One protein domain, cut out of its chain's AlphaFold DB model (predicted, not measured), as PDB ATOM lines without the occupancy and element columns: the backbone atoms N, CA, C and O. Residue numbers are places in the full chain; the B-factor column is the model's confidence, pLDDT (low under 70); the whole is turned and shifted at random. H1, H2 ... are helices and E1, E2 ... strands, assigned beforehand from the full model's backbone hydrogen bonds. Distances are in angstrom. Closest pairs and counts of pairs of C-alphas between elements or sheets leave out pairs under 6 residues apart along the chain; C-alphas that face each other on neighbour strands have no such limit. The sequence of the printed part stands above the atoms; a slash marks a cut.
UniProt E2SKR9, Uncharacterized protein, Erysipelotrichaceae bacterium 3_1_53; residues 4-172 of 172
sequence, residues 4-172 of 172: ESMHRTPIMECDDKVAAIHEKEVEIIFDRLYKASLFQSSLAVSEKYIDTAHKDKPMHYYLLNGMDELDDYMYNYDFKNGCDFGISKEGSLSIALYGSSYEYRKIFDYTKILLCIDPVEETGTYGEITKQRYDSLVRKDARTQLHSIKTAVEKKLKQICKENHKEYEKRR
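AT A GLANCE: This is residues 4 to 172 of the 172 residues of an uncharacterized protein of Erysipelotrichaceae bacterium 3_1_53 (UniProt E2SKR9). A strongly twisted sheet of five strands makes the core, with H2 over one face, H3 over the opposite face, and H1 packed near edge strand E3. The long helix H4 starts by the same edge, packs on residues 25 to 33 of H1, and its far end, with residues 161 to 172, sticks out as an arm. The printed part has 169 residues, with four named helices and five named strands in the order H1 E1 E2 H2 E3 E4 E5 H3 H4. The sheet, in order E2 E1 E5 E4 E3, is antiparallel, and the class is mixed, helices and strands. The whole is compact, with a radius of gyration of the C-alphas of 17.7 A, and spans 64 by 45 by 26 A.

IN THESE COORDINATES: Find C-alpha 107 at (28.607, 45.401, 10.410); E5, residues 107 to 119, runs 36.4 A from there. E4, residues 93 to 104, bends by 75 degrees at residue 101. Then find E1, residues 43 to 49, E2, 60 to 64, and E3, 83 to 88. H1, residues 16 to 33, is 25.9 A long; H2 holds 66 to 75 and H3 131 to 136. H4, residues 143 to 170, runs 41.2 A to C-alpha 170 at (56.331, 22.054, -24.280).

HOW THE PARTS SIT: E3, E4 and E5 form a meander, each strand the antiparallel neighbour of the one before; N 97 and O 113 of E4 and E5 are within hydrogen-bond range at 2.8 A. H2 is on the sheet, its C-alpha 66 lying 5.5 A from C-alpha 43 of E1, their closest. H1 touches H4 at a steep tilt of 46 degrees, closest at C-alphas 25 and 153, 6.1 A. Every O i to N i+4 pair is within hydrogen-bond range in H2, H3 and H4; in H1, 12 of 14.

THE WHOLE: The C-alphas farthest apart, of Gln 132 and Arg 172, are 64.1 A apart. The printed part has no cut, E5 to H3 is a long link, and residues 167 to 172 are under 70 in pLDDT.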
ATOM      1  N   GLU A   4      37.794  20.687  10.139       93.25
ATOM      2  CA  GLU A   4      38.925  20.439   9.266       93.25
ATOM      3  C   GLU A   4      38.516  20.766   7.828       93.25
ATOM      4  O   GLU A   4      37.681  20.077   7.245       93.25
ATOM      5  N   SER A   5      39.110  21.814   7.254       94.88
ATOM      6  CA  SER A   5      38.855  22.201   5.863       94.88
ATOM      7  C   SER A   5      39.235  21.078   4.890       94.88
ATOM      8  O   SER A   5      40.290  20.438   5.026       94.88
ATOM      9  N   MET A   6      38.385  20.872   3.881       96.75
ATOM     10  CA  MET A   6      38.680  20.055   2.698       96.75
ATOM     11  C   MET A   6      39.244  20.887   1.534       96.75
ATOM     12  O   MET A   6      39.645  20.318   0.520       96.75
ATOM     13  N   HIS A   7      39.326  22.206   1.713       95.38
ATOM     14  CA  HIS A   7      39.870  23.174   0.762       95.38
ATOM     15  C   HIS A   7      41.263  23.640   1.162       95.38
ATOM     16  O   HIS A   7      41.578  23.747   2.354       95.38
ATOM     17  N   ARG A   8      42.084  24.000   0.170       92.94
ATOM     18  CA  ARG A   8      43.362  24.688   0.421       92.94
ATOM     19  C   ARG A   8      43.161  26.102   0.956       92.94
ATOM     20  O   ARG A   8      43.931  26.531   1.811       92.94
ATOM     21  N   THR A   9      42.159  26.798   0.429       93.00
ATOM     22  CA  THR A   9      41.801  28.167   0.802       93.00
ATOM     23  C   THR A   9      40.276  28.265   0.841       93.00
ATOM     24  O   THR A   9      39.639  27.854  -0.136       93.00
ATOM     25  N   PRO A  10      39.684  28.750   1.948       93.56
ATOM     26  CA  PRO A  10      38.247  28.997   2.025       93.56
ATOM     27  C   PRO A  10      37.797  30.009   0.971       93.56
ATOM     28  O   PRO A  10      38.539  30.949   0.680       93.56
ATOM     29  N   ILE A  11      36.581  29.877   0.441       93.81
ATOM     30  CA  ILE A  11      36.096  30.734  -0.656       93.81
ATOM     31  C   ILE A  11      36.154  32.228  -0.319       93.81
ATOM     32  O   ILE A  11      36.524  33.045  -1.158       93.81
ATOM     33  N   MET A  12      35.882  32.589   0.937       91.12
ATOM     34  CA  MET A  12      35.907  33.979   1.405       91.12
ATOM     35  C   MET A  12      37.322  34.580   1.499       91.12
ATOM     36  O   MET A  12      37.460  35.782   1.719       91.12
ATOM     37  N   GLU A  13      38.364  33.760   1.351       92.88
ATOM     38  CA  GLU A  13      39.774  34.167   1.322       92.88
ATOM     39  C   GLU A  13      40.389  34.057  -0.086       92.88
ATOM     40  O   GLU A  13      41.566  34.371  -0.280       92.88
ATOM     41  N   CYS A  14      39.618  33.605  -1.078       91.81
ATOM     42  CA  CYS A  14      40.083  33.454  -2.448       91.81
ATOM     43  C   CYS A  14      40.171  34.806  -3.173       91.81
ATOM     44  O   CYS A  14      39.246  35.614  -3.135       91.81
ATOM     45  N   ASP A  15      41.263  35.008  -3.914       91.69
ATOM     46  CA  ASP A  15      41.285  35.946  -5.040       91.69
ATOM     47  C   ASP A  15      40.766  35.265  -6.323       91.69
ATOM     48  O   ASP A  15      40.521  34.058  -6.333       91.69
ATOM     49  N   ASP A  16      40.646  36.005  -7.430       84.31
ATOM     50  CA  ASP A  16      40.133  35.478  -8.706       84.31
ATOM     51  C   ASP A  16      40.864  34.213  -9.198       84.31
ATOM     52  O   ASP A  16      40.259  33.319  -9.793       84.31
ATOM     53  N   LYS A  17      42.181  34.111  -8.973       84.81
ATOM     54  CA  LYS A  17      42.969  32.952  -9.423       84.81
ATOM     55  C   LYS A  17      42.769  31.760  -8.500       84.81
ATOM     56  O   LYS A  17      42.718  30.625  -8.974       84.81
ATOM     57  N   VAL A  18      42.695  32.002  -7.194       90.81
ATOM     58  CA  VAL A  18      42.468  30.959  -6.190       90.81
ATOM     59  C   VAL A  18      41.023  30.457  -6.253       90.81
ATOM     60  O   VAL A  18      40.807  29.260  -6.081       90.81
ATOM     61  N   ALA A  19      40.063  31.309  -6.620       91.06
ATOM     62  CA  ALA A  19      38.656  30.949  -6.783       91.06
ATOM     63  C   ALA A  19      38.456  29.821  -7.809       91.06
ATOM     64  O   ALA A  19      37.733  28.870  -7.532       91.06
ATOM     65  N   ALA A  20      39.173  29.845  -8.938       90.69
ATOM     66  CA  ALA A  20      39.109  28.765  -9.931       90.69
ATOM     67  C   ALA A  20      39.652  27.421  -9.399       90.69
ATOM     68  O   ALA A  20      39.191  26.346  -9.787       90.69
ATOM     69  N   ILE A  21      40.648  27.457  -8.505       91.94
ATOM     70  CA  ILE A  21      41.149  26.248  -7.835       91.94
ATOM     71  C   ILE A  21      40.105  25.748  -6.838       91.94
ATOM     72  O   ILE A  21      39.837  24.549  -6.805       91.94
ATOM     73  N   HIS A  22      39.521  26.657  -6.062       94.62
ATOM     74  CA  HIS A  22      38.486  26.352  -5.086       94.62
ATOM     75  C   HIS A  22      37.253  25.717  -5.749       94.62
ATOM     76  O   HIS A  22      36.802  24.658  -5.323       94.62
ATOM     77  N   GLU A  23      36.764  26.280  -6.856       92.81
ATOM     78  CA  GLU A  23      35.675  25.698  -7.653       92.81
ATOM     79  C   GLU A  23      36.016  24.270  -8.096       92.81
ATOM     80  O   GLU A  23      35.206  23.351  -7.964       92.81
ATOM     81  N   LYS A  24      37.267  24.031  -8.513       93.81
ATOM     82  CA  LYS A  24      37.709  22.683  -8.870       93.81
ATOM     83  C   LYS A  24      37.720  21.722  -7.682       93.81
ATOM     84  O   LYS A  24      37.453  20.534  -7.863       93.81
ATOM     85  N   GLU A  25      38.060  22.199  -6.487       96.19
ATOM     86  CA  GLU A  25      37.961  21.412  -5.255       96.19
ATOM     87  C   GLU A  25      36.504  21.032  -4.982       96.19
ATOM     88  O   GLU A  25      36.234  19.847  -4.790       96.19
ATOM     89  N   VAL A  26      35.577  21.994  -5.055       95.38
ATOM     90  CA  VAL A  26      34.128  21.775  -4.892       95.38
ATOM     91  C   VAL A  26      33.616  20.711  -5.865       95.38
ATOM     92  O   VAL A  26      33.021  19.724  -5.429       95.38
ATOM     93  N   GLU A  27      33.923  20.830  -7.162       94.75
ATOM     94  CA  GLU A  27      33.537  19.833  -8.174       94.75
ATOM     95  C   GLU A  27      34.034  18.422  -7.823       94.75
ATOM     96  O   GLU A  27      33.310  17.435  -7.952       94.75
ATOM     97  N   ILE A  28      35.296  18.306  -7.392       96.12
ATOM     98  CA  ILE A  28      35.886  17.012  -7.032       96.12
ATOM     99  C   ILE A  28      35.213  16.451  -5.779       96.12
ATOM    100  O   ILE A  28      35.004  15.240  -5.709       96.12
ATOM    101  N   ILE A  29      34.902  17.290  -4.792       97.38
ATOM    102  CA  ILE A  29      34.243  16.865  -3.556       97.38
ATOM    103  C   ILE A  29      32.857  16.314  -3.874       97.38
ATOM    104  O   ILE A  29      32.584  15.168  -3.508       97.38
ATOM    105  N   PHE A  30      32.033  17.047  -4.624       95.56
ATOM    106  CA  PHE A  30      30.716  16.570  -5.047       95.56
ATOM    107  C   PHE A  30      30.805  15.264  -5.840       95.56
ATOM    108  O   PHE A  30      30.191  14.276  -5.440       95.56
ATOM    109  N   ASP A  31      31.640  15.194  -6.885       95.75
ATOM    110  CA  ASP A  31      31.827  13.973  -7.694       95.75
ATOM    111  C   ASP A  31      32.175  12.746  -6.835       95.75
ATOM    112  O   ASP A  31      31.807  11.610  -7.147       95.75
ATOM    113  N   ARG A  32      32.904  12.959  -5.737       96.69
ATOM    114  CA  ARG A  32      33.275  11.900  -4.801       96.69
ATOM    115  C   ARG A  32      32.172  11.570  -3.807       96.69
ATOM    116  O   ARG A  32      32.008  10.387  -3.521       96.69
ATOM    117  N   LEU A  33      31.425  12.555  -3.314       96.88
ATOM    118  CA  LEU A  33      30.260  12.340  -2.452       96.88
ATOM    119  C   LEU A  33      29.177  11.531  -3.184       96.88
ATOM    120  O   LEU A  33      28.695  10.539  -2.642       96.88
ATOM    121  N   TYR A  34      28.911  11.832  -4.459       95.56
ATOM    122  CA  TYR A  34      28.006  11.050  -5.318       95.56
ATOM    123  C   TYR A  34      28.433   9.589  -5.524       95.56
ATOM    124  O   TYR A  34      27.623   8.742  -5.885       95.56
ATOM    125  N   LYS A  35      29.708   9.264  -5.300       94.88
ATOM    126  CA  LYS A  35      30.240   7.894  -5.412       94.88
ATOM    127  C   LYS A  35      30.439   7.229  -4.051       94.88
ATOM    128  O   LYS A  35      30.776   6.046  -3.992       94.88
ATOM    129  N   ALA A  36      30.289   7.978  -2.962       95.19
ATOM    130  CA  ALA A  36      30.521   7.493  -1.615       95.19
ATOM    131  C   ALA A  36      29.283   6.746  -1.118       95.19
ATOM    132  O   ALA A  36      28.222   7.333  -0.933       95.19
ATOM    133  N   SER A  37      29.428   5.443  -0.870       93.38
ATOM    134  CA  SER A  37      28.303   4.563  -0.531       93.38
ATOM    135  C   SER A  37      27.501   5.006   0.695       93.38
ATOM    136  O   SER A  37      26.297   4.777   0.728       93.38
ATOM    137  N   LEU A  38      28.126   5.649   1.692       95.00
ATOM    138  CA  LEU A  38      27.387   6.156   2.850       95.00
ATOM    139  C   LEU A  38      26.498   7.340   2.468       95.00
ATOM    140  O   LEU A  38      25.369   7.420   2.931       95.00
ATOM    141  N   PHE A  39      26.958   8.216   1.577       95.25
ATOM    142  CA  PHE A  39      26.196   9.389   1.147       95.25
ATOM    143  C   PHE A  39      25.087   9.061   0.134       95.25
ATOM    144  O   PHE A  39      24.268   9.914  -0.185       95.25
ATOM    145  N   GLN A  40      25.020   7.810  -0.331       92.50
ATOM    146  CA  GLN A  40      23.874   7.275  -1.075       92.50
ATOM    147  C   GLN A  40      22.725   6.821  -0.160       92.50
ATOM    148  O   GLN A  40      21.651   6.486  -0.646       92.50
ATOM    149  N   SER A  41      22.952   6.753   1.157       92.88
ATOM    150  CA  SER A  41      21.883   6.507   2.130       92.88
ATOM    151  C   SER A  41      21.195   7.806   2.537       92.88
ATOM    152  O   SER A  41      21.661   8.891   2.196       92.88
ATOM    153  N   SER A  42      20.096   7.697   3.283       96.62
ATOM    154  CA  SER A  42      19.413   8.860   3.841       96.62
ATOM    155  C   SER A  42      20.379   9.739   4.639       96.62
ATOM    156  O   SER A  42      21.261   9.241   5.342       96.62
ATOM    157  N   LEU A  43      20.213  11.052   4.541       97.69
ATOM    158  CA  LEU A  43      21.084  12.050   5.145       97.69
ATOM    159  C   LEU A  43      20.309  12.838   6.190       97.69
ATOM    160  O   LEU A  43      19.272  13.429   5.899       97.69
ATOM    161  N   ALA A  44      20.831  12.872   7.407       97.44
ATOM    162  CA  ALA A  44      20.317  13.723   8.461       97.44
ATOM    163  C   ALA A  44      21.081  15.045   8.459       97.44
ATOM    164  O   ALA A  44      22.279  15.077   8.753       97.44
ATOM    165  N   VAL A  45      20.379  16.138   8.179       97.50
ATOM    166  CA  VAL A  45      20.956  17.478   8.046       97.50
ATOM    167  C   VAL A  45      20.505  18.341   9.214       97.50
ATOM    168  O   VAL A  45      19.314  18.419   9.500       97.50
ATOM    169  N   SER A  46      21.443  18.978   9.911       97.25
ATOM    170  CA  SER A  46      21.129  20.129  10.763       97.25
ATOM    171  C   SER A  46      21.574  21.402  10.076       97.25
ATOM    172  O   SER A  46      22.724  21.496   9.645       97.25
ATOM    173  N   GLU A  47      20.696  22.387  10.065       96.50
ATOM    174  CA  GLU A  47      20.940  23.713   9.536       96.50
ATOM    175  C   GLU A  47      21.044  24.736  10.666       96.50
ATOM    176  O   GLU A  47      20.202  24.791  11.568       96.50
ATOM    177  N   LYS A  48      22.056  25.599  10.576       95.88
ATOM    178  CA  LYS A  48      22.233  26.718  11.492       95.88
ATOM    179  C   LYS A  48      22.726  27.961  10.759       95.88
ATOM    180  O   LYS A  48      23.740  27.912  10.068       95.88
ATOM    181  N   TYR A  49      22.097  29.104  11.017       95.19
ATOM    182  CA  TYR A  49      22.688  30.395  10.677       95.19
ATOM    183  C   TYR A  49      23.903  30.679  11.567       95.19
ATOM    184  O   TYR A  49      23.860  30.519  12.790       95.19
ATOM    185  N   ILE A  50      25.001  31.106  10.956       94.06
ATOM    186  CA  ILE A  50      26.252  31.429  11.656       94.06
ATOM    187  C   ILE A  50      26.683  32.882  11.439       94.06
ATOM    188  O   ILE A  50      27.699  33.306  11.987       94.06
ATOM    189  N   ASP A  51      25.909  33.644  10.665       93.62
ATOM    190  CA  ASP A  51      26.135  35.065  10.437       93.62
ATOM    191  C   ASP A  51      25.587  35.960  11.554       93.62
ATOM    192  O   ASP A  51      24.756  35.564  12.377       93.62
ATOM    193  N   THR A  52      26.067  37.199  11.577       93.06
ATOM    194  CA  THR A  52      25.844  38.144  12.674       93.06
ATOM    195  C   THR A  52      24.368  38.440  12.949       93.06
ATOM    196  O   THR A  52      23.976  38.519  14.115       93.06
ATOM    197  N   ALA A  53      23.556  38.617  11.908       92.94
ATOM    198  CA  ALA A  53      22.152  39.004  12.014       92.94
ATOM    199  C   ALA A  53      21.224  37.823  12.331       92.94
ATOM    200  O   ALA A  53      20.165  38.025  12.928       92.94
ATOM    201  N   HIS A  54      21.603  36.606  11.934       93.00
ATOM    202  CA  HIS A  54      20.707  35.452  11.970       93.00
ATOM    203  C   HIS A  54      21.128  34.336  12.924       93.00
ATOM    204  O   HIS A  54      20.333  33.425  13.135       93.00
ATOM    205  N   LYS A  55      22.314  34.390  13.541       92.62
ATOM    206  CA  LYS A  55      22.828  33.335  14.443       92.62
ATOM    207  C   LYS A  55      21.913  32.931  15.609       92.62
ATOM    208  O   LYS A  55      22.097  31.848  16.158       92.62
ATOM    209  N   ASP A  56      20.972  33.797  15.989       93.94
ATOM    210  CA  ASP A  56      20.007  33.551  17.067       93.94
ATOM    211  C   ASP A  56      18.701  32.901  16.560       93.94
ATOM    212  O   ASP A  56      17.814  32.585  17.355       93.94
ATOM    213  N   LYS A  57      18.558  32.689  15.241       94.31
ATOM    214  CA  LYS A  57      17.449  31.919  14.664       94.31
ATOM    215  C   LYS A  57      17.519  30.452  15.114       94.31
ATOM    216  O   LYS A  57      18.616  29.925  15.326       94.31
ATOM    217  N   PRO A  58      16.362  29.778  15.250       94.69
ATOM    218  CA  PRO A  58      16.333  28.362  15.587       94.69
ATOM    219  C   PRO A  58      17.057  27.524  14.528       94.69
ATOM    220  O   PRO A  58      17.108  27.884  13.354       94.69
ATOM    221  N   MET A  59      17.610  26.395  14.970       96.50
ATOM    222  CA  MET A  59      18.123  25.371  14.064       96.50
ATOM    223  C   MET A  59      16.966  24.632  13.403       96.50
ATOM    224  O   MET A  59      15.956  24.355  14.056       96.50
ATOM    225  N   HIS A  60      17.173  24.251  12.149       96.88
ATOM    226  CA  HIS A  60      16.270  23.380  11.410       96.88
ATOM    227  C   HIS A  60      16.925  22.021  11.186       96.88
ATOM    228  O   HIS A  60      18.153  21.897  11.179       96.88
ATOM    229  N   TYR A  61      16.102  20.988  11.048       97.62
ATOM    230  CA  TYR A  61      16.567  19.616  10.900       97.62
ATOM    231  C   TYR A  61      15.809  18.949   9.767       97.62
ATOM    232  O   TYR A  61      14.588  19.063   9.691       97.62
ATOM    233  N   TYR A  62      16.523  18.218   8.923       97.06
ATOM    234  CA  TYR A  62      15.957  17.575   7.745       97.06
ATOM    235  C   TYR A  62      16.433  16.135   7.640       97.06
ATOM    236  O   TYR A  62      17.529  15.783   8.089       97.06
ATOM    237  N   LEU A  63      15.594  15.308   7.028       97.44
ATOM    238  CA  LEU A  63      15.958  13.989   6.542       97.44
ATOM    239  C   LEU A  63      15.830  13.999   5.021       97.44
ATOM    240  O   LEU A  63      14.730  14.210   4.514       97.44
ATOM    241  N   LEU A  64      16.934  13.776   4.318       96.62
ATOM    242  CA  LEU A  64      17.012  13.799   2.857       96.62
ATOM    243  C   LEU A  64      17.322  12.405   2.312       96.62
ATOM    244  O   LEU A  64      17.985  11.608   2.981       96.62
ATOM    245  N   ASN A  65      16.882  12.106   1.098       94.88
ATOM    246  CA  ASN A  65      17.131  10.838   0.420       94.88
ATOM    247  C   ASN A  65      18.455  10.840  -0.361       94.88
ATOM    248  O   ASN A  65      18.481  10.734  -1.586       94.88
ATOM    249  N   GLY A  66      19.572  10.961   0.354       94.69
ATOM    250  CA  GLY A  66      20.901  10.916  -0.257       94.69
ATOM    251  C   GLY A  66      21.324  12.219  -0.935       94.69
ATOM    252  O   GLY A  66      20.791  13.296  -0.664       94.69
ATOM    253  N   MET A  67      22.348  12.109  -1.785       95.00
ATOM    254  CA  MET A  67      23.024  13.260  -2.393       95.00
ATOM    255  C   MET A  67      22.160  14.070  -3.358       95.00
ATOM    256  O   MET A  67      22.344  15.278  -3.408       95.00
ATOM    257  N   ASP A  68      21.240  13.444  -4.100       92.75
ATOM    258  CA  ASP A  68      20.397  14.166  -5.066       92.75
ATOM    259  C   ASP A  68      19.506  15.195  -4.351       92.75
ATOM    260  O   ASP A  68      19.507  16.372  -4.697       92.75
ATOM    261  N   GLU A  69      18.828  14.783  -3.273       94.44
ATOM    262  CA  GLU A  69      18.018  15.706  -2.468       94.44
ATOM    263  C   GLU A  69      18.866  16.722  -1.696       94.44
ATOM    264  O   GLU A  69      18.396  17.826  -1.434       94.44
ATOM    265  N   LEU A  70      20.105  16.383  -1.318       94.88
ATOM    266  CA  LEU A  70      21.022  17.352  -0.711       94.88
ATOM    267  C   LEU A  70      21.438  18.438  -1.707       94.88
ATOM    268  O   LEU A  70      21.492  19.602  -1.322       94.88
ATOM    269  N   ASP A  71      21.729  18.073  -2.952       92.12
ATOM    270  CA  ASP A  71      22.094  19.031  -3.998       92.12
ATOM    271  C   ASP A  71      20.911  19.957  -4.306       92.12
ATOM    272  O   ASP A  71      21.039  21.177  -4.203       92.12
ATOM    273  N   ASP A  72      19.713  19.397  -4.511       90.69
ATOM    274  CA  ASP A  72      18.471  20.169  -4.663       90.69
ATOM    275  C   ASP A  72      18.204  21.081  -3.454       90.69
ATOM    276  O   ASP A  72      17.824  22.247  -3.602       90.69
ATOM    277  N   TYR A  73      18.429  20.575  -2.238       91.12
ATOM    278  CA  TYR A  73      18.317  21.357  -1.010       91.12
ATOM    279  C   TYR A  73      19.296  22.532  -1.011       91.12
ATOM    280  O   TYR A  73      18.895  23.656  -0.717       91.12
ATOM    281  N   MET A  74      20.554  22.303  -1.391       90.38
ATOM    282  CA  MET A  74      21.576  23.343  -1.487       90.38
ATOM    283  C   MET A  74      21.240  24.384  -2.563       90.38
ATOM    284  O   MET A  74      21.395  25.574  -2.296       90.38
ATOM    285  N   TYR A  75      20.714  23.983  -3.726       83.19
ATOM    286  CA  TYR A  75      20.284  24.904  -4.791       83.19
ATOM    287  C   TYR A  75      19.175  25.869  -4.366       83.19
ATOM    288  O   TYR A  75      19.078  26.967  -4.916       83.19
ATOM    289  N   ASN A  76      18.346  25.495  -3.389       81.44
ATOM    290  CA  ASN A  76      17.324  26.398  -2.856       81.44
ATOM    291  C   ASN A  76      17.921  27.570  -2.062       81.44
ATOM    292  O   ASN A  76      17.236  28.571  -1.830       81.44
ATOM    293  N   TYR A  77      19.192  27.482  -1.662       79.06
ATOM    294  CA  TYR A  77      19.909  28.611  -1.089       79.06
ATOM    295  C   TYR A  77      20.456  29.498  -2.206       79.06
ATOM    296  O   TYR A  77      21.158  29.051  -3.104       79.06
ATOM    297  N   ASP A  78      20.197  30.800  -2.112       70.75
ATOM    298  CA  ASP A  78      20.815  31.825  -2.964       70.75
ATOM    299  C   ASP A  78      22.290  32.044  -2.552       70.75
ATOM    300  O   ASP A  78      22.675  33.130  -2.102       70.75
ATOM    301  N   PHE A  79      23.119  30.992  -2.622       78.19
ATOM    302  CA  PHE A  79      24.535  31.022  -2.243       78.19
ATOM    303  C   PHE A  79      25.395  31.649  -3.353       78.19
ATOM    304  O   PHE A  79      26.208  31.020  -4.020       78.19
ATOM    305  N   LYS A  80      25.219  32.956  -3.568       77.62
ATOM    306  CA  LYS A  80      25.951  33.723  -4.595       77.62
ATOM    307  C   LYS A  80      27.469  33.735  -4.417       77.62
ATOM    308  O   LYS A  80      28.178  34.029  -5.373       77.62
ATOM    309  N   ASN A  81      27.958  33.462  -3.208       83.25
ATOM    310  CA  ASN A  81      29.370  33.576  -2.851       83.25
ATOM    311  C   ASN A  81      30.044  32.210  -2.637       83.25
ATOM    312  O   ASN A  81      31.112  32.141  -2.038       83.25
ATOM    313  N   GLY A  82      29.435  31.126  -3.132       90.62
ATOM    314  CA  GLY A  82      30.008  29.781  -3.083       90.62
ATOM    315  C   GLY A  82      29.797  29.061  -1.749       90.62
ATOM    316  O   GLY A  82      28.925  29.417  -0.947       90.62
ATOM    317  N   CYS A  83      30.579  28.003  -1.532       94.56
ATOM    318  CA  CYS A  83      30.493  27.161  -0.344       94.56
ATOM    319  C   CYS A  83      31.848  26.559   0.033       94.56
ATOM    320  O   CYS A  83      32.688  26.353  -0.832       94.56
ATOM    321  N   ASP A  84      32.031  26.236   1.313       96.38
ATOM    322  CA  ASP A  84      33.182  25.480   1.807       96.38
ATOM    323  C   ASP A  84      32.736  24.143   2.399       96.38
ATOM    324  O   ASP A  84      31.742  24.063   3.122       96.38
ATOM    325  N   PHE A  85      33.534  23.109   2.177       97.56
ATOM    326  CA  PHE A  85      33.388  21.779   2.745       97.56
ATOM    327  C   PHE A  85      34.414  21.536   3.851       97.56
ATOM    328  O   PHE A  85      35.592  21.907   3.764       97.56
ATOM    329  N   GLY A  86      33.977  20.827   4.883       97.31
ATOM    330  CA  GLY A  86      34.820  20.428   5.994       97.31
ATOM    331  C   GLY A  86      34.359  19.141   6.658       97.31
ATOM    332  O   GLY A  86      33.283  18.610   6.383       97.31
ATOM    333  N   ILE A  87      35.191  18.656   7.569       97.00
ATOM    334  CA  ILE A  87      34.889  17.527   8.445       97.00
ATOM    335  C   ILE A  87      34.752  18.089   9.860       97.00
ATOM    336  O   ILE A  87      35.666  18.752  10.359       97.00
ATOM    337  N   SER A  88      33.600  17.878  10.501       93.44
ATOM    338  CA  SER A  88      33.412  18.285  11.898       93.44
ATOM    339  C   SER A  88      34.265  17.423  12.833       93.44
ATOM    340  O   SER A  88      34.693  16.322  12.477       93.44
ATOM    341  N   LYS A  89      34.475  17.877  14.072       89.06
ATOM    342  CA  LYS A  89      35.136  17.070  15.115       89.06
ATOM    343  C   LYS A  89      34.423  15.746  15.380       89.06
ATOM    344  O   LYS A  89      35.049  14.746  15.734       89.06
ATOM    345  N   GLU A  90      33.111  15.751  15.220       88.38
ATOM    346  CA  GLU A  90      32.235  14.603  15.385       88.38
ATOM    347  C   GLU A  90      32.356  13.633  14.197       88.38
ATOM    348  O   GLU A  90      32.057  12.449  14.349       88.38
ATOM    349  N   GLY A  91      32.928  14.075  13.074       92.25
ATOM    350  CA  GLY A  91      33.143  13.272  11.873       92.25
ATOM    351  C   GLY A  91      32.065  13.424  10.807       92.25
ATOM    352  O   GLY A  91      32.041  12.635   9.864       92.25
ATOM    353  N   SER A  92      31.196  14.418  10.964       95.38
ATOM    354  CA  SER A  92      30.126  14.760  10.033       95.38
ATOM    355  C   SER A  92      30.671  15.564   8.859       95.38
ATOM    356  O   SER A  92      31.632  16.331   9.000       95.38
ATOM    357  N   LEU A  93      30.010  15.456   7.708       97.88
ATOM    358  CA  LEU A  93      30.243  16.380   6.605       97.88
ATOM    359  C   LEU A  93      29.701  17.754   7.006       97.88
ATOM    360  O   LEU A  93      28.551  17.878   7.413       97.88
ATOM    361  N   SER A  94      30.536  18.780   6.915       97.38
ATOM    362  CA  SER A  94      30.156  20.169   7.170       97.38
ATOM    363  C   SER A  94      30.176  20.943   5.859       97.38
ATOM    364  O   SER A  94      31.160  20.854   5.130       97.38
ATOM    365  N   ILE A  95      29.123  21.707   5.576       96.56
ATOM    366  CA  ILE A  95      29.058  22.594   4.411       96.56
ATOM    367  C   ILE A  95      28.690  23.995   4.888       96.56
ATOM    368  O   ILE A  95      27.620  24.198   5.461       96.56
ATOM    369  N   ALA A  96      29.576  24.962   4.669       95.38
ATOM    370  CA  ALA A  96      29.296  26.373   4.884       95.38
ATOM    371  C   ALA A  96      28.832  26.998   3.565       95.38
ATOM    372  O   ALA A  96      29.573  26.996   2.589       95.38
ATOM    373  N   LEU A  97      27.612  27.528   3.539       95.00
ATOM    374  CA  LEU A  97      27.008  28.210   2.397       95.00
ATOM    375  C   LEU A  97      27.071  29.725   2.599       95.00
ATOM    376  O   LEU A  97      26.670  30.222   3.659       95.00
ATOM    377  N   TYR A  98      27.514  30.460   1.576       93.75
ATOM    378  CA  TYR A  98      27.653  31.917   1.620       93.75
ATOM    379  C   TYR A  98      26.663  32.595   0.669       93.75
ATOM    380  O   TYR A  98      26.811  32.589  -0.555       93.75
ATOM    381  N   GLY A  99      25.629  33.196   1.255       91.75
ATOM    382  CA  GLY A  99      24.578  33.927   0.557       91.75
ATOM    383  C   GLY A  99      24.896  35.402   0.337       91.75
ATOM    384  O   GLY A  99      26.043  35.838   0.423       91.75
ATOM    385  N   SER A 100      23.853  36.184   0.058       89.56
ATOM    386  CA  SER A 100      23.949  37.626  -0.203       89.56
ATOM    387  C   SER A 100      24.610  38.413   0.944       89.56
ATOM    388  O   SER A 100      24.465  38.070   2.120       89.56
ATOM    389  N   SER A 101      25.318  39.491   0.592       90.94
ATOM    390  CA  SER A 101      25.860  40.445   1.562       90.94
ATOM    391  C   SER A 101      24.758  41.314   2.168       90.94
ATOM    392  O   SER A 101      23.733  41.587   1.538       90.94
ATOM    393  N   TYR A 102      24.969  41.764   3.400       91.44
ATOM    394  CA  TYR A 102      24.080  42.688   4.090       91.44
ATOM    395  C   TYR A 102      24.859  43.589   5.055       91.44
ATOM    396  O   TYR A 102      25.997  43.305   5.428       91.44
ATOM    397  N   GLU A 103      24.213  44.665   5.500       93.94
ATOM    398  CA  GLU A 103      24.680  45.478   6.621       93.94
ATOM    399  C   GLU A 103      23.703  45.339   7.795       93.94
ATOM    400  O   GLU A 103      22.505  45.591   7.662       93.94
ATOM    401  N   TYR A 104      24.202  44.940   8.964       91.75
ATOM    402  CA  TYR A 104      23.417  44.837  10.193       91.75
ATOM    403  C   TYR A 104      24.154  45.525  11.334       91.75
ATOM    404  O   TYR A 104      25.277  45.162  11.671       91.75
ATOM    405  N   ARG A 105      23.527  46.534  11.950       92.44
ATOM    406  CA  ARG A 105      24.126  47.313  13.053       92.44
ATOM    407  C   ARG A 105      25.542  47.834  12.729       92.44
ATOM    408  O   ARG A 105      26.417  47.794  13.591       92.44
ATOM    409  N   LYS A 106      25.744  48.357  11.511       92.44
ATOM    410  CA  LYS A 106      27.034  48.859  10.988       92.44
ATOM    411  C   LYS A 106      28.115  47.791  10.782       92.44
ATOM    412  O   LYS A 106      29.293  48.122  10.675       92.44
ATOM    413  N   ILE A 107      27.729  46.519  10.750       92.25
ATOM    414  CA  ILE A 107      28.607  45.401  10.410       92.25
ATOM    415  C   ILE A 107      28.198  44.915   9.024       92.25
ATOM    416  O   ILE A 107      27.051  44.512   8.831       92.25
ATOM    417  N   PHE A 108      29.137  44.965   8.082       91.88
ATOM    418  CA  PHE A 108      29.001  44.279   6.802       91.88
ATOM    419  C   PHE A 108      29.303  42.797   7.002       91.88
ATOM    420  O   PHE A 108      30.355  42.443   7.536       91.88
ATOM    421  N   ASP A 109      28.374  41.945   6.596       92.44
ATOM    422  CA  ASP A 109      28.501  40.494   6.685       92.44
ATOM    423  C   ASP A 109      27.781  39.842   5.493       92.44
ATOM    424  O   ASP A 109      27.222  40.517   4.624       92.44
ATOM    425  N   TYR A 110      27.807  38.519   5.448       90.69
ATOM    426  CA  TYR A 110      27.104  37.703   4.466       90.69
ATOM    427  C   TYR A 110      26.131  36.799   5.197       90.69
ATOM    428  O   TYR A 110      26.411  36.381   6.320       90.69
ATOM    429  N   THR A 111      25.013  36.450   4.568       92.06
ATOM    430  CA  THR A 111      24.204  35.334   5.068       92.06
ATOM    431  C   THR A 111      25.069  34.080   5.049       92.06
ATOM    432  O   THR A 111      25.625  33.736   4.008       92.06
ATOM    433  N   LYS A 112      25.211  33.415   6.196       93.88
ATOM    434  CA  LYS A 112      26.069  32.234   6.337       93.88
ATOM    435  C   LYS A 112      25.284  31.131   7.001       93.88
ATOM    436  O   LYS A 112      24.804  31.299   8.124       93.88
ATOM    437  N   ILE A 113      25.201  30.002   6.319       94.62
ATOM    438  CA  ILE A 113      24.498  28.821   6.803       94.62
ATOM    439  C   ILE A 113      25.505  27.691   6.917       94.62
ATOM    440  O   ILE A 113      26.281  27.452   5.999       94.62
ATOM    441  N   LEU A 114      25.509  27.014   8.057       95.75
ATOM    442  CA  LEU A 114      26.276  25.800   8.271       95.75
ATOM    443  C   LEU A 114      25.323  24.611   8.258       95.75
ATOM    444  O   LEU A 114      24.412  24.532   9.086       95.75
ATOM    445  N   LEU A 115      25.577  23.689   7.340       96.50
ATOM    446  CA  LEU A 115      24.959  22.378   7.296       96.50
ATOM    447  C   LEU A 115      25.912  21.368   7.937       96.50
ATOM    448  O   LEU A 115      27.078  21.295   7.550       96.50
ATOM    449  N   CYS A 116      25.418  20.573   8.884       97.12
ATOM    450  CA  CYS A 116      26.097  19.361   9.345       97.12
ATOM    451  C   CYS A 116      25.280  18.151   8.907       97.12
ATOM    452  O   CYS A 116      24.086  18.064   9.201       97.12
ATOM    453  N   ILE A 117      25.928  17.246   8.188       97.88
ATOM    454  CA  ILE A 117      25.294  16.166   7.446       97.88
ATOM    455  C   ILE A 117      25.916  14.854   7.896       97.88
ATOM    456  O   ILE A 117      27.135  14.669   7.813       97.88
ATOM    457  N   ASP A 118      25.065  13.925   8.316       97.38
ATOM    458  CA  ASP A 118      25.477  12.560   8.600       97.38
ATOM    459  C   ASP A 118      24.628  11.559   7.819       97.38
ATOM    460  O   ASP A 118      23.403  11.701   7.759       97.38
ATOM    461  N   PRO A 119      25.252  10.506   7.275       97.12
ATOM    462  CA  PRO A 119      24.521   9.383   6.724       97.12
ATOM    463  C   PRO A 119      23.829   8.594   7.840       97.12
ATOM    464  O   PRO A 119      24.407   8.353   8.902       97.12
ATOM    465  N   VAL A 120      22.591   8.173   7.600       96.31
ATOM    466  CA  VAL A 120      21.758   7.437   8.558       96.31
ATOM    467  C   VAL A 120      21.098   6.228   7.905       96.31
ATOM    468  O   VAL A 120      20.871   6.167   6.698       96.31
ATOM    469  N   GLU A 121      20.784   5.232   8.726       87.88
ATOM    470  CA  GLU A 121      20.014   4.052   8.328       87.88
ATOM    471  C   GLU A 121      18.522   4.285   8.603       87.88
ATOM    472  O   GLU A 121      17.955   3.752   9.548       87.88
ATOM    473  N   GLU A 122      17.892   5.149   7.806       84.31
ATOM    474  CA  GLU A 122      16.477   5.507   7.960       84.31
ATOM    475  C   GLU A 122      15.762   5.471   6.609       84.31
ATOM    476  O   GLU A 122      16.332   5.859   5.588       84.31
ATOM    477  N   THR A 123      14.507   5.032   6.598       74.00
ATOM    478  CA  THR A 123      13.664   4.995   5.394       74.00
ATOM    479  C   THR A 123      12.280   5.506   5.748       74.00
ATOM    480  O   THR A 123      11.688   5.054   6.723       74.00
ATOM    481  N   GLY A 124      11.720   6.412   4.951       74.75
ATOM    482  CA  GLY A 124      10.372   6.915   5.199       74.75
ATOM    483  C   GLY A 124      10.144   8.289   4.594       74.75
ATOM    484  O   GLY A 124      10.660   8.591   3.526       74.75
ATOM    485  N   THR A 125       9.342   9.116   5.265       82.44
ATOM    486  CA  THR A 125       9.042  10.477   4.803       82.44
ATOM    487  C   THR A 125      10.252  11.393   4.984       82.44
ATOM    488  O   THR A 125      10.680  11.621   6.120       82.44
ATOM    489  N   TYR A 126      10.757  11.905   3.864       92.81
ATOM    490  CA  TYR A 126      11.806  12.920   3.766       92.81
ATOM    491  C   TYR A 126      11.237  14.337   3.949       92.81
ATOM    492  O   TYR A 126      10.029  14.553   3.810       92.81
ATOM    493  N   GLY A 127      12.100  15.294   4.289       94.75
ATOM    494  CA  GLY A 127      11.751  16.691   4.556       94.75
ATOM    495  C   GLY A 127      12.138  17.157   5.961       94.75
ATOM    496  O   GLY A 127      13.001  16.568   6.613       94.75
ATOM    497  N   GLU A 128      11.510  18.242   6.421       96.06
ATOM    498  CA  GLU A 128      11.769  18.812   7.749       96.06
ATOM    499  C   GLU A 128      11.302  17.857   8.861       96.06
ATOM    500  O   GLU A 128      10.208  17.287   8.819       96.06
ATOM    501  N   ILE A 129      12.142  17.683   9.880       96.44
ATOM    502  CA  ILE A 129      11.898  16.825  11.037       96.44
ATOM    503  C   ILE A 129      12.101  17.597  12.341       96.44
ATOM    504  O   ILE A 129      12.781  18.617  12.408       96.44
ATOM    505  N   THR A 130      11.527  17.087  13.429       96.81
ATOM    506  CA  THR A 130      11.742  17.679  14.752       96.81
ATOM    507  C   THR A 130      13.147  17.377  15.269       96.81
ATOM    508  O   THR A 130      13.727  16.332  14.964       96.81
ATOM    509  N   LYS A 131      13.662  18.237  16.157       96.81
ATOM    510  CA  LYS A 131      14.918  17.987  16.880       96.81
ATOM    511  C   LYS A 131      14.917  16.636  17.604       96.81
ATOM    512  O   LYS A 131      15.895  15.907  17.542       96.81
ATOM    513  N   GLN A 132      13.803  16.279  18.250       96.62
ATOM    514  CA  GLN A 132      13.672  14.995  18.944       96.62
ATOM    515  C   GLN A 132      13.858  13.813  17.986       96.62
ATOM    516  O   GLN A 132      14.532  12.846  18.335       96.62
ATOM    517  N   ARG A 133      13.288  13.896  16.775       95.12
ATOM    518  CA  ARG A 133      13.494  12.875  15.748       95.12
ATOM    519  C   ARG A 133      14.948  12.861  15.284       95.12
ATOM    520  O   ARG A 133      15.542  11.791  15.273       95.12
ATOM    521  N   TYR A 134      15.531  14.019  14.979       96.00
ATOM    522  CA  TYR A 134      16.930  14.146  14.553       96.00
ATOM    523  C   TYR A 134      17.926  13.544  15.559       96.00
ATOM    524  O   TYR A 134      18.839  12.820  15.159       96.00
ATOM    525  N   ASP A 135      17.716  13.803  16.853       95.38
ATOM    526  CA  ASP A 135      18.546  13.302  17.955       95.38
ATOM    527  C   ASP A 135      18.402  11.778  18.152       95.38
ATOM    528  O   ASP A 135      19.294  11.142  18.710       95.38
ATOM    529  N   SER A 136      17.296  11.179  17.694       94.75
ATOM    530  CA  SER A 136      17.046   9.732  17.787       94.75
ATOM    531  C   SER A 136      17.630   8.909  16.632       94.75
ATOM    532  O   SER A 136      17.646   7.681  16.711       94.75
ATOM    533  N   LEU A 137      18.099   9.561  15.560       94.88
ATOM    534  CA  LEU A 137      18.613   8.877  14.373       94.88
ATOM    535  C   LEU A 137      19.949   8.181  14.650       94.88
ATOM    536  O   LEU A 137      20.855   8.743  15.268       94.88
ATOM    537  N   VAL A 138      20.105   6.975  14.102       94.12
ATOM    538  CA  VAL A 138      21.358   6.215  14.176       94.12
ATOM    539  C   VAL A 138      22.308   6.685  13.072       94.12
ATOM    540  O   VAL A 138      22.092   6.423  11.888       94.12
ATOM    541  N   ARG A 139      23.364   7.397  13.480       94.75
ATOM    542  CA  ARG A 139      24.397   7.975  12.606       94.75
ATOM    543  C   ARG A 139      25.399   6.907  12.179       94.75
ATOM    544  O   ARG A 139      25.884   6.138  13.009       94.75
ATOM    545  N   LYS A 140      25.766   6.905  10.901       94.94
ATOM    546  CA  LYS A 140      26.879   6.115  10.374       94.94
ATOM    547  C   LYS A 140      28.161   6.932  10.433       94.94
ATOM    548  O   LYS A 140      28.178   8.096  10.047       94.94
ATOM    549  N   ASP A 141      29.249   6.303  10.867       94.06
ATOM    550  CA  ASP A 141      30.560   6.951  10.872       94.06
ATOM    551  C   ASP A 141      31.078   7.140   9.437       94.06
ATOM    552  O   ASP A 141      31.459   6.185   8.755       94.06
ATOM    553  N   ALA A 142      31.093   8.395   8.985       95.38
ATOM    554  CA  ALA A 142      31.556   8.786   7.661       95.38
ATOM    555  C   ALA A 142      33.031   9.218   7.624       95.38
ATOM    556  O   ALA A 142      33.553   9.474   6.533       95.38
ATOM    557  N   ARG A 143      33.738   9.272   8.766       95.50
ATOM    558  CA  ARG A 143      35.087   9.866   8.874       95.50
ATOM    559  C   ARG A 143      36.053   9.301   7.852       95.50
ATOM    560  O   ARG A 143      36.717  10.061   7.152       95.50
ATOM    561  N   THR A 144      36.119   7.977   7.742       95.81
ATOM    562  CA  THR A 144      37.039   7.298   6.819       95.81
ATOM    563  C   THR A 144      36.754   7.667   5.363       95.81
ATOM    564  O   THR A 144      37.684   7.938   4.603       95.81
ATOM    565  N   GLN A 145      35.477   7.730   4.966       95.81
ATOM    566  CA  GLN A 145      35.111   8.136   3.608       95.81
ATOM    567  C   GLN A 145      35.442   9.610   3.370       95.81
ATOM    568  O   GLN A 145      36.096   9.918   2.380       95.81
ATOM    569  N   LEU A 146      35.105  10.505   4.299       97.69
ATOM    570  CA  LEU A 146      35.394  11.936   4.178       97.69
ATOM    571  C   LEU A 146      36.896  12.236   4.071       97.69
ATOM    572  O   LEU A 146      37.314  12.974   3.178       97.69
ATOM    573  N   HIS A 147      37.735  11.590   4.885       96.94
ATOM    574  CA  HIS A 147      39.192  11.720   4.775       96.94
ATOM    575  C   HIS A 147      39.729  11.155   3.451       96.94
ATOM    576  O   HIS A 147      40.661  11.712   2.863       96.94
ATOM    577  N   SER A 148      39.126  10.078   2.935       96.62
ATOM    578  CA  SER A 148      39.451   9.562   1.602       96.62
ATOM    579  C   SER A 148      39.089  10.566   0.503       96.62
ATOM    580  O   SER A 148      39.848  10.708  -0.459       96.62
ATOM    581  N   ILE A 149      37.962  11.275   0.625       97.38
ATOM    582  CA  ILE A 149      37.569  12.335  -0.315       97.38
ATOM    583  C   ILE A 149      38.570  13.487  -0.245       97.38
ATOM    584  O   ILE A 149      39.122  13.863  -1.279       97.38
ATOM    585  N   LYS A 150      38.889  13.973   0.959       97.00
ATOM    586  CA  LYS A 150      39.889  15.028   1.168       97.00
ATOM    587  C   LYS A 150      41.234  14.672   0.525       97.00
ATOM    588  O   LYS A 150      41.779  15.434  -0.269       97.00
ATOM    589  N   THR A 151      41.727  13.460   0.772       96.38
ATOM    590  CA  THR A 151      42.978  12.967   0.171       96.38
ATOM    591  C   THR A 151      42.901  12.929  -1.362       96.38
ATOM    592  O   THR A 151      43.877  13.225  -2.060       96.38
ATOM    593  N   ALA A 152      41.742  12.569  -1.924       94.94
ATOM    594  CA  ALA A 152      41.533  12.540  -3.368       94.94
ATOM    595  C   ALA A 152      41.556  13.944  -3.996       94.94
ATOM    596  O   ALA A 152      42.120  14.091  -5.085       94.94
ATOM    597  N   VAL A 153      41.003  14.952  -3.314       94.81
ATOM    598  CA  VAL A 153      41.076  16.368  -3.715       94.81
ATOM    599  C   VAL A 153      42.535  16.808  -3.798       94.81
ATOM    600  O   VAL A 153      43.008  17.200  -4.867       94.81
ATOM    601  N   GLU A 154      43.300  16.620  -2.719       93.88
ATOM    602  CA  GLU A 154      44.716  16.997  -2.665       93.88
ATOM    603  C   GLU A 154      45.548  16.329  -3.769       93.88
ATOM    604  O   GLU A 154      46.404  16.959  -4.400       93.88
ATOM    605  N   LYS A 155      45.306  15.037  -4.026       93.19
ATOM    606  CA  LYS A 155      46.016  14.284  -5.064       93.19
ATOM    607  C   LYS A 155      45.702  14.814  -6.460       93.19
ATOM    608  O   LYS A 155      46.618  14.949  -7.275       93.19
ATOM    609  N   LYS A 156      44.432  15.106  -6.747       91.75
ATOM    610  CA  LYS A 156      43.994  15.539  -8.078       91.75
ATOM    611  C   LYS A 156      44.457  16.961  -8.390       91.75
ATOM    612  O   LYS A 156      44.936  17.203  -9.494       91.75
ATOM    613  N   LEU A 157      44.471  17.855  -7.403       89.19
ATOM    614  CA  LEU A 157      45.071  19.183  -7.557       89.19
ATOM    615  C   LEU A 157      46.575  19.120  -7.845       89.19
ATOM    616  O   LEU A 157      47.058  19.768  -8.773       89.19
ATOM    617  N   LYS A 158      47.324  18.285  -7.110       89.69
ATOM    618  CA  LYS A 158      48.758  18.063  -7.378       89.69
ATOM    619  C   LYS A 158      49.004  17.559  -8.802       89.69
ATOM    620  O   LYS A 158      50.036  17.881  -9.387       89.69
ATOM    621  N   GLN A 159      48.090  16.760  -9.349       88.94
ATOM    622  CA  GLN A 159      48.172  16.277 -10.724       88.94
ATOM    623  C   GLN A 159      47.932  17.404 -11.741       88.94
ATOM    624  O   GLN A 159      48.775  17.593 -12.615       88.94
ATOM    625  N   ILE A 160      46.875  18.203 -11.565       84.50
ATOM    626  CA  ILE A 160      46.556  19.349 -12.436       84.50
ATOM    627  C   ILE A 160      47.730  20.337 -12.494       84.50
ATOM    628  O   ILE A 160      48.154  20.748 -13.573       84.50
ATOM    629  N   CYS A 161      48.337  20.666 -11.348       81.31
ATOM    630  CA  CYS A 161      49.502  21.555 -11.317       81.31
ATOM    631  C   CYS A 161      50.696  20.997 -12.111       81.31
ATOM    632  O   CYS A 161      51.386  21.749 -12.800       81.31
ATOM    633  N   LYS A 162      50.944  19.682 -12.038       83.62
ATOM    634  CA  LYS A 162      52.032  19.027 -12.784       83.62
ATOM    635  C   LYS A 162      51.770  19.002 -14.288       83.62
ATOM    636  O   LYS A 162      52.709  19.160 -15.063       83.62
ATOM    637  N   GLU A 163      50.530  18.774 -14.700       82.75
ATOM    638  CA  GLU A 163      50.133  18.739 -16.112       82.75
ATOM    639  C   GLU A 163      50.266  20.124 -16.755       82.75
ATOM    640  O   GLU A 163      50.932  20.251 -17.784       82.75
ATOM    641  N   ASN A 164      49.787  21.170 -16.077       77.75
ATOM    642  CA  ASN A 164      49.927  22.556 -16.534       77.75
ATOM    643  C   ASN A 164      51.398  22.980 -16.683       77.75
ATOM    644  O   ASN A 164      51.756  23.665 -17.640       77.75
ATOM    645  N   HIS A 165      52.270  22.543 -15.767       75.12
ATOM    646  CA  HIS A 165      53.703  22.826 -15.857       75.12
ATOM    647  C   HIS A 165      54.353  22.153 -17.075       75.12
ATOM    648  O   HIS A 165      55.070  22.804 -17.830       75.12
ATOM    649  N   LYS A 166      54.035  20.876 -17.326       72.69
ATOM    650  CA  LYS A 166      54.537  20.142 -18.499       72.69
ATOM    651  C   LYS A 166      54.047  20.732 -19.820       72.69
ATOM    652  O   LYS A 166      54.785  20.720 -20.800       72.69
ATOM    653  N   GLU A 167      52.805  21.209 -19.881       69.25
ATOM    654  CA  GLU A 167      52.304  21.889 -21.078       69.25
ATOM    655  C   GLU A 167      53.012  23.217 -21.332       69.25
ATOM    656  O   GLU A 167      53.326  23.520 -22.481       69.25
ATOM    657  N   TYR A 168      53.295  23.989 -20.282       69.94
ATOM    658  CA  TYR A 168      54.053  25.231 -20.403       69.94
ATOM    659  C   TYR A 168      55.470  24.984 -20.941       69.94
ATOM    660  O   TYR A 168      55.907  25.685 -21.851       69.94
ATOM    661  N   GLU A 169      56.164  23.957 -20.442       68.88
ATOM    662  CA  GLU A 169      57.504  23.587 -20.922       68.88
ATOM    663  C   GLU A 169      57.516  23.133 -22.386       68.88
ATOM    664  O   GLU A 169      58.468  23.425 -23.098       68.88
ATOM    665  N   LYS A 170      56.455  22.472 -22.869       67.94
ATOM    666  CA  LYS A 170      56.331  22.054 -24.280       67.94
ATOM    667  C   LYS A 170      56.047  23.200 -25.255       67.94
ATOM    668  O   LYS A 170      56.176  23.001 -26.460       67.94
ATOM    669  N   ARG A 171      55.574  24.348 -24.761       67.69
ATOM    670  CA  ARG A 171      55.225  25.530 -25.572       67.69
ATOM    671  C   ARG A 171      56.356  26.569 -25.636       67.69
ATOM    672  O   ARG A 171      56.166  27.597 -26.283       67.69
ATOM    673  N   ARG A 172      57.484  26.332 -24.955       56.31
ATOM    674  CA  ARG A 172      58.725  27.119 -25.067       56.31
ATOM    675  C   ARG A 172      59.683  26.456 -26.043       56.31
ATOM    676  O   ARG A 172      60.439  27.223 -26.675       56.31
TER     677      ARG A 172